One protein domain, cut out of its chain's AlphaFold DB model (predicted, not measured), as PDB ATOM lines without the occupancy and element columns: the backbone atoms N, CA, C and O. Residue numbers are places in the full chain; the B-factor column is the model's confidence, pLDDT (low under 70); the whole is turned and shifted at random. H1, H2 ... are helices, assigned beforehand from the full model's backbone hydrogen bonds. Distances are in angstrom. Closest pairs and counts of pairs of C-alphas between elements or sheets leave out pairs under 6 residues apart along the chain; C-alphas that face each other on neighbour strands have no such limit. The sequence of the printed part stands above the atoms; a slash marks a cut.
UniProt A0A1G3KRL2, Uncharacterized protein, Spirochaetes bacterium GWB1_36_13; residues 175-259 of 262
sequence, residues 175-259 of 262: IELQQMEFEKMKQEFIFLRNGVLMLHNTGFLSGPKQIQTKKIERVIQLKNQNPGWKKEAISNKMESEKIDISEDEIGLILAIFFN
ATOM      1  N   ILE A 175     -33.858  26.779  60.459       85.94
ATOM      2  CA  ILE A 175     -32.758  27.549  59.857       85.94
ATOM      3  C   ILE A 175     -31.741  26.616  59.189       85.94
ATOM      4  O   ILE A 175     -31.386  26.847  58.037       85.94
ATOM      5  N   GLU A 176     -31.292  25.558  59.867       84.06
ATOM      6  CA  GLU A 176     -30.326  24.598  59.308       84.06
ATOM      7  C   GLU A 176     -30.890  23.874  58.076       84.06
ATOM      8  O   GLU A 176     -30.208  23.755  57.058       84.06
ATOM      9  N   LEU A 177     -32.155  23.445  58.126       85.19
ATOM     10  CA  LEU A 177     -32.842  22.835  56.985       85.19
ATOM     11  C   LEU A 177     -32.949  23.808  55.806       85.19
ATOM     12  O   LEU A 177     -32.592  23.446  54.688       85.19
ATOM     13  N   GLN A 178     -33.360  25.053  56.059       87.00
ATOM     14  CA  GLN A 178     -33.427  26.091  55.029       87.00
ATOM     15  C   GLN A 178     -32.053  26.407  54.431       87.00
ATOM     16  O   GLN A 178     -31.954  26.616  53.228       87.00
ATOM     17  N   GLN A 179     -30.985  26.417  55.233       89.06
ATOM     18  CA  GLN A 179     -29.618  26.605  54.738       89.06
ATOM     19  C   GLN A 179     -29.181  25.452  53.830       89.06
ATOM     20  O   GLN A 179     -28.605  25.697  52.771       89.06
ATOM     21  N   MET A 180     -29.485  24.205  54.205       86.12
ATOM     22  CA  MET A 180     -29.192  23.040  53.366       86.12
ATOM     23  C   MET A 180     -29.971  23.076  52.045       86.12
ATOM     24  O   MET A 180     -29.391  22.832  50.986       86.12
ATOM     25  N   GLU A 181     -31.264  23.409  52.084       88.00
ATOM     26  CA  GLU A 181     -32.086  23.575  50.879       88.00
ATOM     27  C   GLU A 181     -31.590  24.727  49.999       88.00
ATOM     28  O   GLU A 181     -31.503  24.576  48.780       88.00
ATOM     29  N   PHE A 182     -31.206  25.851  50.606       93.44
ATOM     30  CA  PHE A 182     -30.659  27.006  49.901       93.44
ATOM     31  C   PHE A 182     -29.342  26.672  49.196       93.44
ATOM     32  O   PHE A 182     -29.185  26.987  48.016       93.44
ATOM     33  N   GLU A 183     -28.407  25.997  49.870       92.12
ATOM     34  CA  GLU A 183     -27.149  25.584  49.240       92.12
ATOM     35  C   GLU A 183     -27.385  24.559  48.127       92.12
ATOM     36  O   GLU A 183     -26.784  24.677  47.058       92.12
ATOM     37  N   LYS A 184     -28.318  23.613  48.302       91.38
ATOM     38  CA  LYS A 184     -28.709  22.689  47.227       91.38
ATOM     39  C   LYS A 184     -29.267  23.443  46.014       91.38
ATOM     40  O   LYS A 184     -28.805  23.226  44.897       91.38
ATOM     41  N   MET A 185     -30.206  24.362  46.234       94.50
ATOM     42  CA  MET A 185     -30.804  25.178  45.175       94.50
ATOM     43  C   MET A 185     -29.754  26.040  44.463       94.50
ATOM     44  O   MET A 185     -29.767  26.163  43.240       94.50
ATOM     45  N   LYS A 186     -28.798  26.598  45.208       92.50
ATOM     46  CA  LYS A 186     -27.674  27.358  44.658       92.50
ATOM     47  C   LYS A 186     -26.782  26.492  43.766       92.50
ATOM     48  O   LYS A 186     -26.387  26.952  42.698       92.50
ATOM     49  N   GLN A 187     -26.493  25.249  44.159       90.12
ATOM     50  CA  GLN A 187     -25.735  24.309  43.323       90.12
ATOM     51  C   GLN A 187     -26.491  23.945  42.041       90.12
ATOM     52  O   GLN A 187     -25.917  24.006  40.954       90.12
ATOM     53  N   GLU A 188     -27.785  23.631  42.145       92.44
ATOM     54  CA  GLU A 188     -28.638  23.350  40.982       92.44
ATOM     55  C   GLU A 188     -28.707  24.551  40.027       92.44
ATOM     56  O   GLU A 188     -28.610  24.399  38.809       92.44
ATOM     57  N   PHE A 189     -28.785  25.764  40.573       92.44
ATOM     58  CA  PHE A 189     -28.786  26.993  39.790       92.44
ATOM     59  C   PHE A 189     -27.445  27.268  39.095       92.44
ATOM     60  O   PHE A 189     -27.430  27.673  37.933       92.44
ATOM     61  N   ILE A 190     -26.312  27.020  39.766       88.88
ATOM     62  CA  ILE A 190     -24.977  27.100  39.150       88.88
ATOM     63  C   ILE A 190     -24.867  26.093  38.004       88.88
ATOM     64  O   ILE A 190     -24.400  26.444  36.919       88.88
ATOM     65  N   PHE A 191     -25.325  24.857  38.221       88.19
ATOM     66  CA  PHE A 191     -25.338  23.822  37.193       88.19
ATOM     67  C   PHE A 191     -26.165  24.253  35.976       88.19
ATOM     68  O   PHE A 191     -25.673  24.189  34.848       88.19
ATOM     69  N   LEU A 192     -27.377  24.771  36.200       92.19
ATOM     70  CA  LEU A 192     -28.239  25.275  35.134       92.19
ATOM     71  C   LEU A 192     -27.583  26.432  34.370       92.19
ATOM     72  O   LEU A 192     -27.526  26.390  33.145       92.19
ATOM     73  N   ARG A 193     -27.035  27.436  35.069       90.19
ATOM     74  CA  ARG A 193     -26.338  28.574  34.440       90.19
ATOM     75  C   ARG A 193     -25.167  28.127  33.571       90.19
ATOM     76  O   ARG A 193     -25.029  28.601  32.448       90.19
ATOM     77  N   ASN A 194     -24.357  27.194  34.065       88.06
ATOM     78  CA  ASN A 194     -23.235  26.644  33.306       88.06
ATOM     79  C   ASN A 194     -23.712  25.834  32.093       88.06
ATOM     80  O   ASN A 194     -23.095  25.904  31.032       88.06
ATOM     81  N   GLY A 195     -24.825  25.104  32.225       88.12
ATOM     82  CA  GLY A 195     -25.475  24.420  31.110       88.12
ATOM     83  C   GLY A 195     -25.941  25.392  30.025       88.12
ATOM     84  O   GLY A 195     -25.645  25.178  28.853       88.12
ATOM     85  N   VAL A 196     -26.591  26.495  30.406       91.00
ATOM     86  CA  VAL A 196     -27.025  27.546  29.469       91.00
ATOM     87  C   VAL A 196     -25.819  28.202  28.787       91.00
ATOM     88  O   VAL A 196     -25.809  28.314  27.564       91.00
ATOM     89  N   LEU A 197     -24.771  28.559  29.542       91.56
ATOM     90  CA  LEU A 197     -23.518  29.069  28.971       91.56
ATOM     91  C   LEU A 197     -22.938  28.106  27.933       91.56
ATOM     92  O   LEU A 197     -22.588  28.531  26.841       91.56
ATOM     93  N   MET A 198     -22.855  26.811  28.253       89.88
ATOM     94  CA  MET A 198     -22.311  25.800  27.345       89.88
ATOM     95  C   MET A 198     -23.141  25.673  26.065       89.88
ATOM     96  O   MET A 198     -22.573  25.624  24.978       89.88
ATOM     97  N   LEU A 199     -24.472  25.624  26.189       89.50
ATOM     98  CA  LEU A 199     -25.386  25.499  25.052       89.50
ATOM     99  C   LEU A 199     -25.284  26.686  24.090       89.50
ATOM    100  O   LEU A 199     -25.400  26.492  22.883       89.50
ATOM    101  N   HIS A 200     -25.054  27.890  24.616       89.19
ATOM    102  CA  HIS A 200     -24.928  29.101  23.808       89.19
ATOM    103  C   HIS A 200     -23.487  29.414  23.382       89.19
ATOM    104  O   HIS A 200     -23.296  30.115  22.392       89.19
ATOM    105  N   ASN A 201     -22.478  28.847  24.044       89.31
ATOM    106  CA  ASN A 201     -21.080  28.928  23.625       89.31
ATOM    107  C   ASN A 201     -20.794  27.915  22.506       89.31
ATOM    108  O   ASN A 201     -20.158  26.874  22.704       89.31
ATOM    109  N   THR A 202     -21.323  28.208  21.321       83.19
ATOM    110  CA  THR A 202     -21.152  27.404  20.107       83.19
ATOM    111  C   THR A 202     -20.384  28.205  19.064       83.19
ATOM    112  O   THR A 202     -20.646  29.382  18.844       83.19
ATOM    113  N   GLY A 203     -19.407  27.562  18.423       72.88
ATOM    114  CA  GLY A 203     -18.670  28.157  17.309       72.88
ATOM    115  C   GLY A 203     -19.252  27.694  15.975       72.88
ATOM    116  O   GLY A 203     -19.804  26.601  15.895       72.88
ATOM    117  N   PHE A 204     -19.056  28.467  14.903       65.44
ATOM    118  CA  PHE A 204     -19.591  28.177  13.559       65.44
ATOM    119  C   PHE A 204     -19.305  26.746  13.043       65.44
ATOM    120  O   PHE A 204     -20.090  26.199  12.274       65.44
ATOM    121  N   LEU A 205     -18.211  26.114  13.492       69.44
ATOM    122  CA  LEU A 205     -17.823  24.736  13.140       69.44
ATOM    123  C   LEU A 205     -17.583  23.826  14.357       69.44
ATOM    124  O   LEU A 205     -17.057  22.725  14.211       69.44
ATOM    125  N   SER A 206     -17.926  24.266  15.571       68.12
ATOM    126  CA  SER A 206     -17.720  23.471  16.785       68.12
ATOM    127  C   SER A 206     -18.958  23.487  17.669       68.12
ATOM    128  O   SER A 206     -19.476  24.561  17.964       68.12
ATOM    129  N   GLY A 207     -19.390  22.305  18.117       77.69
ATOM    130  CA  GLY A 207     -20.530  22.149  19.022       77.69
ATOM    131  C   GLY A 207     -20.346  22.840  20.385       77.69
ATOM    132  O   GLY A 207     -19.317  23.478  20.614       77.69
ATOM    133  N   PRO A 208     -21.333  22.705  21.290       84.88
ATOM    134  CA  PRO A 208     -21.344  23.354  22.603       84.88
ATOM    135  C   PRO A 208     -20.036  23.154  23.373       84.88
ATOM    136  O   PRO A 208     -19.582  22.019  23.546       84.88
ATOM    137  N   LYS A 209     -19.426  24.249  23.842       87.25
ATOM    138  CA  LYS A 209     -18.170  24.225  24.603       87.25
ATOM    139  C   LYS A 209     -18.344  24.834  25.982       87.25
ATOM    140  O   LYS A 209     -18.894  25.916  26.157       87.25
ATOM    141  N   GLN A 210     -17.810  24.151  26.985       89.44
ATOM    142  CA  GLN A 210     -17.827  24.653  28.350       89.44
ATOM    143  C   GLN A 210     -16.814  25.794  28.522       89.44
ATOM    144  O   GLN A 210     -15.626  25.624  28.243       89.44
ATOM    145  N   ILE A 211     -17.271  26.931  29.050       90.56
ATOM    146  CA  ILE A 211     -16.384  27.994  29.530       90.56
ATOM    147  C   ILE A 211     -15.825  27.567  30.890       90.56
ATOM    148  O   ILE A 211     -16.564  27.124  31.771       90.56
ATOM    149  N   GLN A 212     -14.511  27.678  31.077       91.44
ATOM    150  CA  GLN A 212     -13.866  27.277  32.330       91.44
ATOM    151  C   GLN A 212     -14.364  28.128  33.509       91.44
ATOM    152  O   GLN A 212     -14.379  29.356  33.427       91.44
ATOM    153  N   THR A 213     -14.669  27.493  34.645       90.44
ATOM    154  CA  THR A 213     -15.209  28.161  35.845       90.44
ATOM    155  C   THR A 213     -14.366  29.352  36.302       90.44
ATOM    156  O   THR A 213     -14.913  30.411  36.589       90.44
ATOM    157  N   LYS A 214     -13.031  29.232  36.269       93.06
ATOM    158  CA  LYS A 214     -12.114  30.322  36.646       93.06
ATOM    159  C   LYS A 214     -12.284  31.578  35.783       93.06
ATOM    160  O   LYS A 214     -12.148  32.687  36.290       93.06
ATOM    161  N   LYS A 215     -12.586  31.412  34.489       94.81
ATOM    162  CA  LYS A 215     -12.848  32.529  33.569       94.81
ATOM    163  C   LYS A 215     -14.158  33.231  33.942       94.81
ATOM    164  O   LYS A 215     -14.179  34.449  34.086       94.81
ATOM    165  N   ILE A 216     -15.216  32.447  34.171       94.56
ATOM    166  CA  ILE A 216     -16.545  32.936  34.576       94.56
ATOM    167  C   ILE A 216     -16.451  33.725  35.887       94.56
ATOM    168  O   ILE A 216     -16.881  34.875  35.957       94.56
ATOM    169  N   GLU A 217     -15.836  33.130  36.913       94.62
ATOM    170  CA  GLU A 217     -15.643  33.755  38.226       94.62
ATOM    171  C   GLU A 217     -14.876  35.072  38.122       94.62
ATOM    172  O   GLU A 217     -15.244  36.051  38.776       94.62
ATOM    173  N   ARG A 218     -13.842  35.127  37.273       96.50
ATOM    174  CA  ARG A 218     -13.053  36.344  37.110       96.50
ATOM    175  C   ARG A 218     -13.853  37.464  36.451       96.50
ATOM    176  O   ARG A 218     -13.832  38.578  36.968       96.50
ATOM    177  N   VAL A 219     -14.604  37.182  35.386       96.06
ATOM    178  CA  VAL A 219     -15.485  38.174  34.739       96.06
ATOM    179  C   VAL A 219     -16.523  38.712  35.729       96.06
ATOM    180  O   VAL A 219     -16.691  39.926  35.845       96.06
ATOM    181  N   ILE A 220     -17.156  37.831  36.514       95.25
ATOM    182  CA  ILE A 220     -18.109  38.224  37.567       95.25
ATOM    183  C   ILE A 220     -17.432  39.116  38.611       95.25
ATOM    184  O   ILE A 220     -17.988  40.140  39.007       95.25
ATOM    185  N   GLN A 221     -16.229  38.754  39.058       96.38
ATOM    186  CA  GLN A 221     -15.485  39.534  40.042       96.38
ATOM    187  C   GLN A 221     -15.152  40.933  39.517       96.38
ATOM    188  O   GLN A 221     -15.339  41.908  40.242       96.38
ATOM    189  N   LEU A 222     -14.688  41.041  38.270       96.31
ATOM    190  CA  LEU A 222     -14.383  42.320  37.632       96.31
ATOM    191  C   LEU A 222     -15.631  43.206  37.522       96.31
ATOM    192  O   LEU A 222     -15.590  44.380  37.887       96.31
ATOM    193  N   LYS A 223     -16.763  42.628  37.113       95.56
ATOM    194  CA  LYS A 223     -18.041  43.340  37.014       95.56
ATOM    195  C   LYS A 223     -18.599  43.756  38.380       95.56
ATOM    196  O   LYS A 223     -19.147  44.843  38.508       95.56
ATOM    197  N   ASN A 224     -18.405  42.951  39.425       95.25
ATOM    198  CA  ASN A 224     -18.771  43.326  40.796       95.25
ATOM    199  C   ASN A 224     -17.868  44.433  41.365       95.25
ATOM    200  O   ASN A 224     -18.332  45.265  42.139       95.25
ATOM    201  N   GLN A 225     -16.581  44.446  41.001       94.56
ATOM    202  CA  GLN A 225     -15.644  45.508  41.385       94.56
ATOM    203  C   GLN A 225     -15.979  46.828  40.691       94.56
ATOM    204  O   GLN A 225     -15.856  47.892  41.299       94.56
ATOM    205  N   ASN A 226     -16.405  46.765  39.430       94.38
ATOM    206  CA  ASN A 226     -16.860  47.930  38.693       94.38
ATOM    207  C   ASN A 226     -18.051  47.576  37.779       94.38
ATOM    208  O   ASN A 226     -17.847  47.117  36.651       94.38
ATOM    209  N   PRO A 227     -19.294  47.855  38.223       94.25
ATOM    210  CA  PRO A 227     -20.496  47.574  37.436       94.25
ATOM    211  C   PRO A 227     -20.550  48.305  36.087       94.25
ATOM    212  O   PRO A 227     -21.256  47.868  35.183       94.25
ATOM    213  N   GLY A 228     -19.792  49.394  35.917       93.00
ATOM    214  CA  GLY A 228     -19.720  50.150  34.665       93.00
ATOM    215  C   GLY A 228     -18.835  49.514  33.593       93.00
ATOM    216  O   GLY A 228     -18.850  49.968  32.451       93.00
ATOM    217  N   TRP A 229     -18.059  48.476  33.920       93.62
ATOM    218  CA  TRP A 229     -17.203  47.819  32.937       93.62
ATOM    219  C   TRP A 229     -18.019  47.079  31.881       93.62
ATOM    220  O   TRP A 229     -18.857  46.230  32.190       93.62
ATOM    221  N   LYS A 230     -17.744  47.414  30.622       93.12
ATOM    222  CA  LYS A 230     -18.300  46.772  29.432       93.12
ATOM    223  C   LYS A 230     -17.344  45.687  28.920       93.12
ATOM    224  O   LYS A 230     -16.196  45.606  29.360       93.12
ATOM    225  N   LYS A 231     -17.826  44.879  27.977       94.50
ATOM    226  CA  LYS A 231     -17.122  43.750  27.345       94.50
ATOM    227  C   LYS A 231     -15.654  44.045  26.999       94.50
ATOM    228  O   LYS A 231     -14.779  43.340  27.487       94.50
ATOM    229  N   GLU A 232     -15.378  45.134  26.280       93.25
ATOM    230  CA  GLU A 232     -14.018  45.535  25.870       93.25
ATOM    231  C   GLU A 232     -13.087  45.815  27.062       93.25
ATOM    232  O   GLU A 232     -11.936  45.381  27.097       93.25
ATOM    233  N   ALA A 233     -13.578  46.525  28.082       94.31
ATOM    234  CA  ALA A 233     -12.789  46.844  29.272       94.31
ATOM    235  C   ALA A 233     -12.446  45.579  30.073       94.31
ATOM    236  O   ALA A 233     -11.333  45.447  30.587       94.31
ATOM    237  N   ILE A 234     -13.392  44.638  30.150       96.12
ATOM    238  CA  ILE A 234     -13.180  43.333  30.780       96.12
ATOM    239  C   ILE A 234     -12.177  42.514  29.964       96.12
ATOM    240  O   ILE A 234     -11.256  41.959  30.554       96.12
ATOM    241  N   SER A 235     -12.306  42.491  28.635       95.88
ATOM    242  CA  SER A 235     -11.393  41.786  27.725       95.88
ATOM    243  C   SER A 235      -9.945  42.253  27.912       95.88
ATOM    244  O   SER A 235      -9.086  41.472  28.324       95.88
ATOM    245  N   ASN A 236      -9.708  43.566  27.810       95.31
ATOM    246  CA  ASN A 236      -8.395  44.181  28.041       95.31
ATOM    247  C   ASN A 236      -7.816  43.830  29.422       95.31
ATOM    248  O   ASN A 236      -6.610  43.610  29.588       95.31
ATOM    249  N   LYS A 237      -8.674  43.772  30.449       95.69
ATOM    250  CA  LYS A 237      -8.246  43.412  31.800       95.69
ATOM    251  C   LYS A 237      -7.847  41.939  31.900       95.69
ATOM    252  O   LYS A 237      -6.816  41.648  32.510       95.69
ATOM    253  N   MET A 238      -8.617  41.034  31.304       95.44
ATOM    254  CA  MET A 238      -8.333  39.595  31.275       95.44
ATOM    255  C   MET A 238      -7.031  39.295  30.515       95.44
ATOM    256  O   MET A 238      -6.199  38.529  31.008       95.44
ATOM    257  N   GLU A 239      -6.787  39.981  29.395       95.06
ATOM    258  CA  GLU A 239      -5.530  39.900  28.639       95.06
ATOM    259  C   GLU A 239      -4.325  40.364  29.466       95.06
ATOM    260  O   GLU A 239      -3.301  39.678  29.513       95.06
ATOM    261  N   SER A 240      -4.458  41.483  30.194       95.50
ATOM    262  CA  SER A 240      -3.399  41.974  31.093       95.50
ATOM    263  C   SER A 240      -3.038  40.964  32.194       95.50
ATOM    264  O   SER A 240      -1.915  40.954  32.700       95.50
ATOM    265  N   GLU A 241      -3.980  40.085  32.539       95.00
ATOM    266  CA  GLU A 241      -3.830  39.009  33.522       95.00
ATOM    267  C   GLU A 241      -3.428  37.671  32.888       95.00
ATOM    268  O   GLU A 241      -3.264  36.681  33.602       95.00
ATOM    269  N   LYS A 242      -3.207  37.647  31.566       94.56
ATOM    270  CA  LYS A 242      -2.866  36.458  30.771       94.56
ATOM    271  C   LYS A 242      -3.924  35.354  30.862       94.56
ATOM    272  O   LYS A 242      -3.594  34.168  30.804       94.56
ATOM    273  N   ILE A 243      -5.189  35.738  31.015       93.81
ATOM    274  CA  ILE A 243      -6.325  34.820  30.994       93.81
ATOM    275  C   ILE A 243      -6.954  34.894  29.605       93.81
ATOM    276  O   ILE A 243      -7.660  35.844  29.290       93.81
ATOM    277  N   ASP A 244      -6.693  33.877  28.788       91.88
ATOM    278  CA  ASP A 244      -7.288  33.738  27.458       91.88
ATOM    279  C   ASP A 244      -8.808  33.544  27.571       91.88
ATOM    280  O   ASP A 244      -9.259  32.636  28.271       91.88
ATOM    281  N   ILE A 245      -9.604  34.391  26.923       92.75
ATOM    282  CA  ILE A 245     -11.072  34.331  26.865       92.75
ATOM    283  C   ILE A 245     -11.535  35.146  25.652       92.75
ATOM    284  O   ILE A 245     -10.967  36.202  25.383       92.75
ATOM    285  N   SER A 246     -12.543  34.678  24.914       91.88
ATOM    286  CA  SER A 246     -13.072  35.462  23.789       91.88
ATOM    287  C   SER A 246     -14.056  36.540  24.253       91.88
ATOM    288  O   SER A 246     -14.692  36.422  25.304       91.88
ATOM    289  N   GLU A 247     -14.237  37.586  23.446       92.25
ATOM    290  CA  GLU A 247     -15.260  38.605  23.717       92.25
ATOM    291  C   GLU A 247     -16.682  38.026  23.709       92.25
ATOM    292  O   GLU A 247     -17.513  38.456  24.507       92.25
ATOM    293  N   ASP A 248     -16.944  37.008  22.883       91.06
ATOM    294  CA  ASP A 248     -18.220  36.282  22.868       91.06
ATOM    295  C   ASP A 248     -18.460  35.541  24.191       91.06
ATOM    296  O   ASP A 248     -19.555  35.604  24.753       91.06
ATOM    297  N   GLU A 249     -17.429  34.877  24.733       93.69
ATOM    298  CA  GLU A 249     -17.494  34.225  26.045       93.69
ATOM    299  C   GLU A 249     -17.773  35.258  27.151       93.69
ATOM    300  O   GLU A 249     -18.619  35.014  28.016       93.69
ATOM    301  N   ILE A 250     -17.123  36.430  27.110       95.38
ATOM    302  CA  ILE A 250     -17.394  37.539  28.042       95.38
ATOM    303  C   ILE A 250     -18.843  38.020  27.898       95.38
ATOM    304  O   ILE A 250     -19.535  38.154  28.906       95.38
ATOM    305  N   GLY A 251     -19.316  38.253  26.672       94.81
ATOM    306  CA  GLY A 251     -20.679  38.707  26.391       94.81
ATOM    307  C   GLY A 251     -21.738  37.732  26.908       94.81
ATOM    308  O   GLY A 251     -22.681  38.142  27.579       94.81
ATOM    309  N   LEU A 252     -21.540  36.428  26.696       94.44
ATOM    310  CA  LEU A 252     -22.418  35.383  27.231       94.44
ATOM    311  C   LEU A 252     -22.461  35.385  28.765       94.44
ATOM    312  O   LEU A 252     -23.536  35.247  29.358       94.44
ATOM    313  N   ILE A 253     -21.311  35.565  29.423       95.00
ATOM    314  CA  ILE A 253     -21.252  35.679  30.885       95.00
ATOM    315  C   ILE A 253     -22.006  36.933  31.350       95.00
ATOM    316  O   ILE A 253     -22.795  36.852  32.293       95.00
ATOM    317  N   LEU A 254     -21.817  38.076  30.690       95.62
ATOM    318  CA  LEU A 254     -22.516  39.320  31.023       95.62
ATOM    319  C   LEU A 254     -24.038  39.194  30.849       95.62
ATOM    320  O   LEU A 254     -24.790  39.585  31.746       95.62
ATOM    321  N   ALA A 255     -24.495  38.548  29.778       94.44
ATOM    322  CA  ALA A 255     -25.912  38.300  29.532       94.44
ATOM    323  C   ALA A 255     -26.541  37.435  30.632       94.44
ATOM    324  O   ALA A 255     -27.582  37.780  31.188       94.44
ATOM    325  N   ILE A 256     -25.893  36.330  31.005       93.12
ATOM    326  CA  ILE A 256     -26.472  35.352  31.938       93.12
ATOM    327  C   ILE A 256     -26.373  35.801  33.404       93.12
ATOM    328  O   ILE A 256     -27.259  35.491  34.208       93.12
ATOM    329  N   PHE A 257     -25.308  36.512  33.781       93.19
ATOM    330  CA  PHE A 257     -25.072  36.899  35.178       93.19
ATOM    331  C   PHE A 257     -25.538  38.314  35.509       93.19
ATOM    332  O   PHE A 257     -25.893  38.560  36.663       93.19
ATOM    333  N   PHE A 258     -25.562  39.215  34.526       93.94
ATOM    334  CA  PHE A 258     -25.845  40.638  34.728       93.94
ATOM    335  C   PHE A 258     -26.975  41.168  33.838       93.94
ATOM    336  O   PHE A 258     -27.329  42.337  33.962       93.94
ATOM    337  N   ASN A 259     -27.586  40.316  33.003       92.44
ATOM    338  CA  ASN A 259     -28.667  40.692  32.089       92.44
ATOM    339  C   ASN A 259     -28.247  41.791  31.089       92.44
ATOM    340  O   ASN A 259     -29.037  42.668  30.745       92.44
TER     341      ASN A 259
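Overview. This is residues 175 to 259 of the 262 residues of an uncharacterized protein of Spirochaetes bacterium GWB1_36_13 (UniProt A0A1G3KRL2). One long helix, H1, reaches out as an arm from a small head in which three shorter helices, H2, H3 and H4, cross one another at steep tilts. Residues 175 to 192 of H1 stick out, its residues 193 to 200 pack on H4, and residues 201 to 212, with no named element, loop from H1 to H2. The printed part has 85 residues with four named helices, in the order H1, H2, H3, H4, and no named strand; its class is all helix. It is only just loose, close to compact, with a radius of gyration of the C-alphas of 14.6 A, and spans 43 by 33 by 22 A.

Arrangement. Start at H1, residues 175 to 200, which with residues 193 to 200 alone touches H4, residues 247 to 258; their closest C-alphas, Leu 197 and Leu 252, are 6.6 A apart. These two run opposite ways at a shallow tilt of 31 degrees. H2, residues 213 to 225, is apart from H1 but touches H4 at a steep tilt of 64 degrees, closest at the C-alphas of Ile 216 and Ile 253, 6.6 A. H3, residues 231 to 240, only just touches H2, with 3 pairs of C-alphas within 8 A, the closest those of Val 219 and Ile 234 at 6.9 A. H4 is the hub and touches H3 too, closest at the C-alphas of Lys 231 and Gly 251, 6.2 A. In H1, H2, H3 and H4 every O i to N i+4 pair is within hydrogen-bond range.

Along the chain. Find C-alpha 175 at (-32.758, 27.549, 59.857); from there H1 runs 36.9 A to C-alpha 200. H2 measures 18.2 A, H3 14.3 A and H4 15.4 A, ending at C-alpha 258, (-25.845, 40.638, 34.728).

Size, cuts and confidence. The two C-alphas farthest apart, Ile 175 and Leu 205, are 49.1 A apart. The printed part has no cut, and its long link is H1 to H2. Look for pLDDT under 70 at residues 204 to 206.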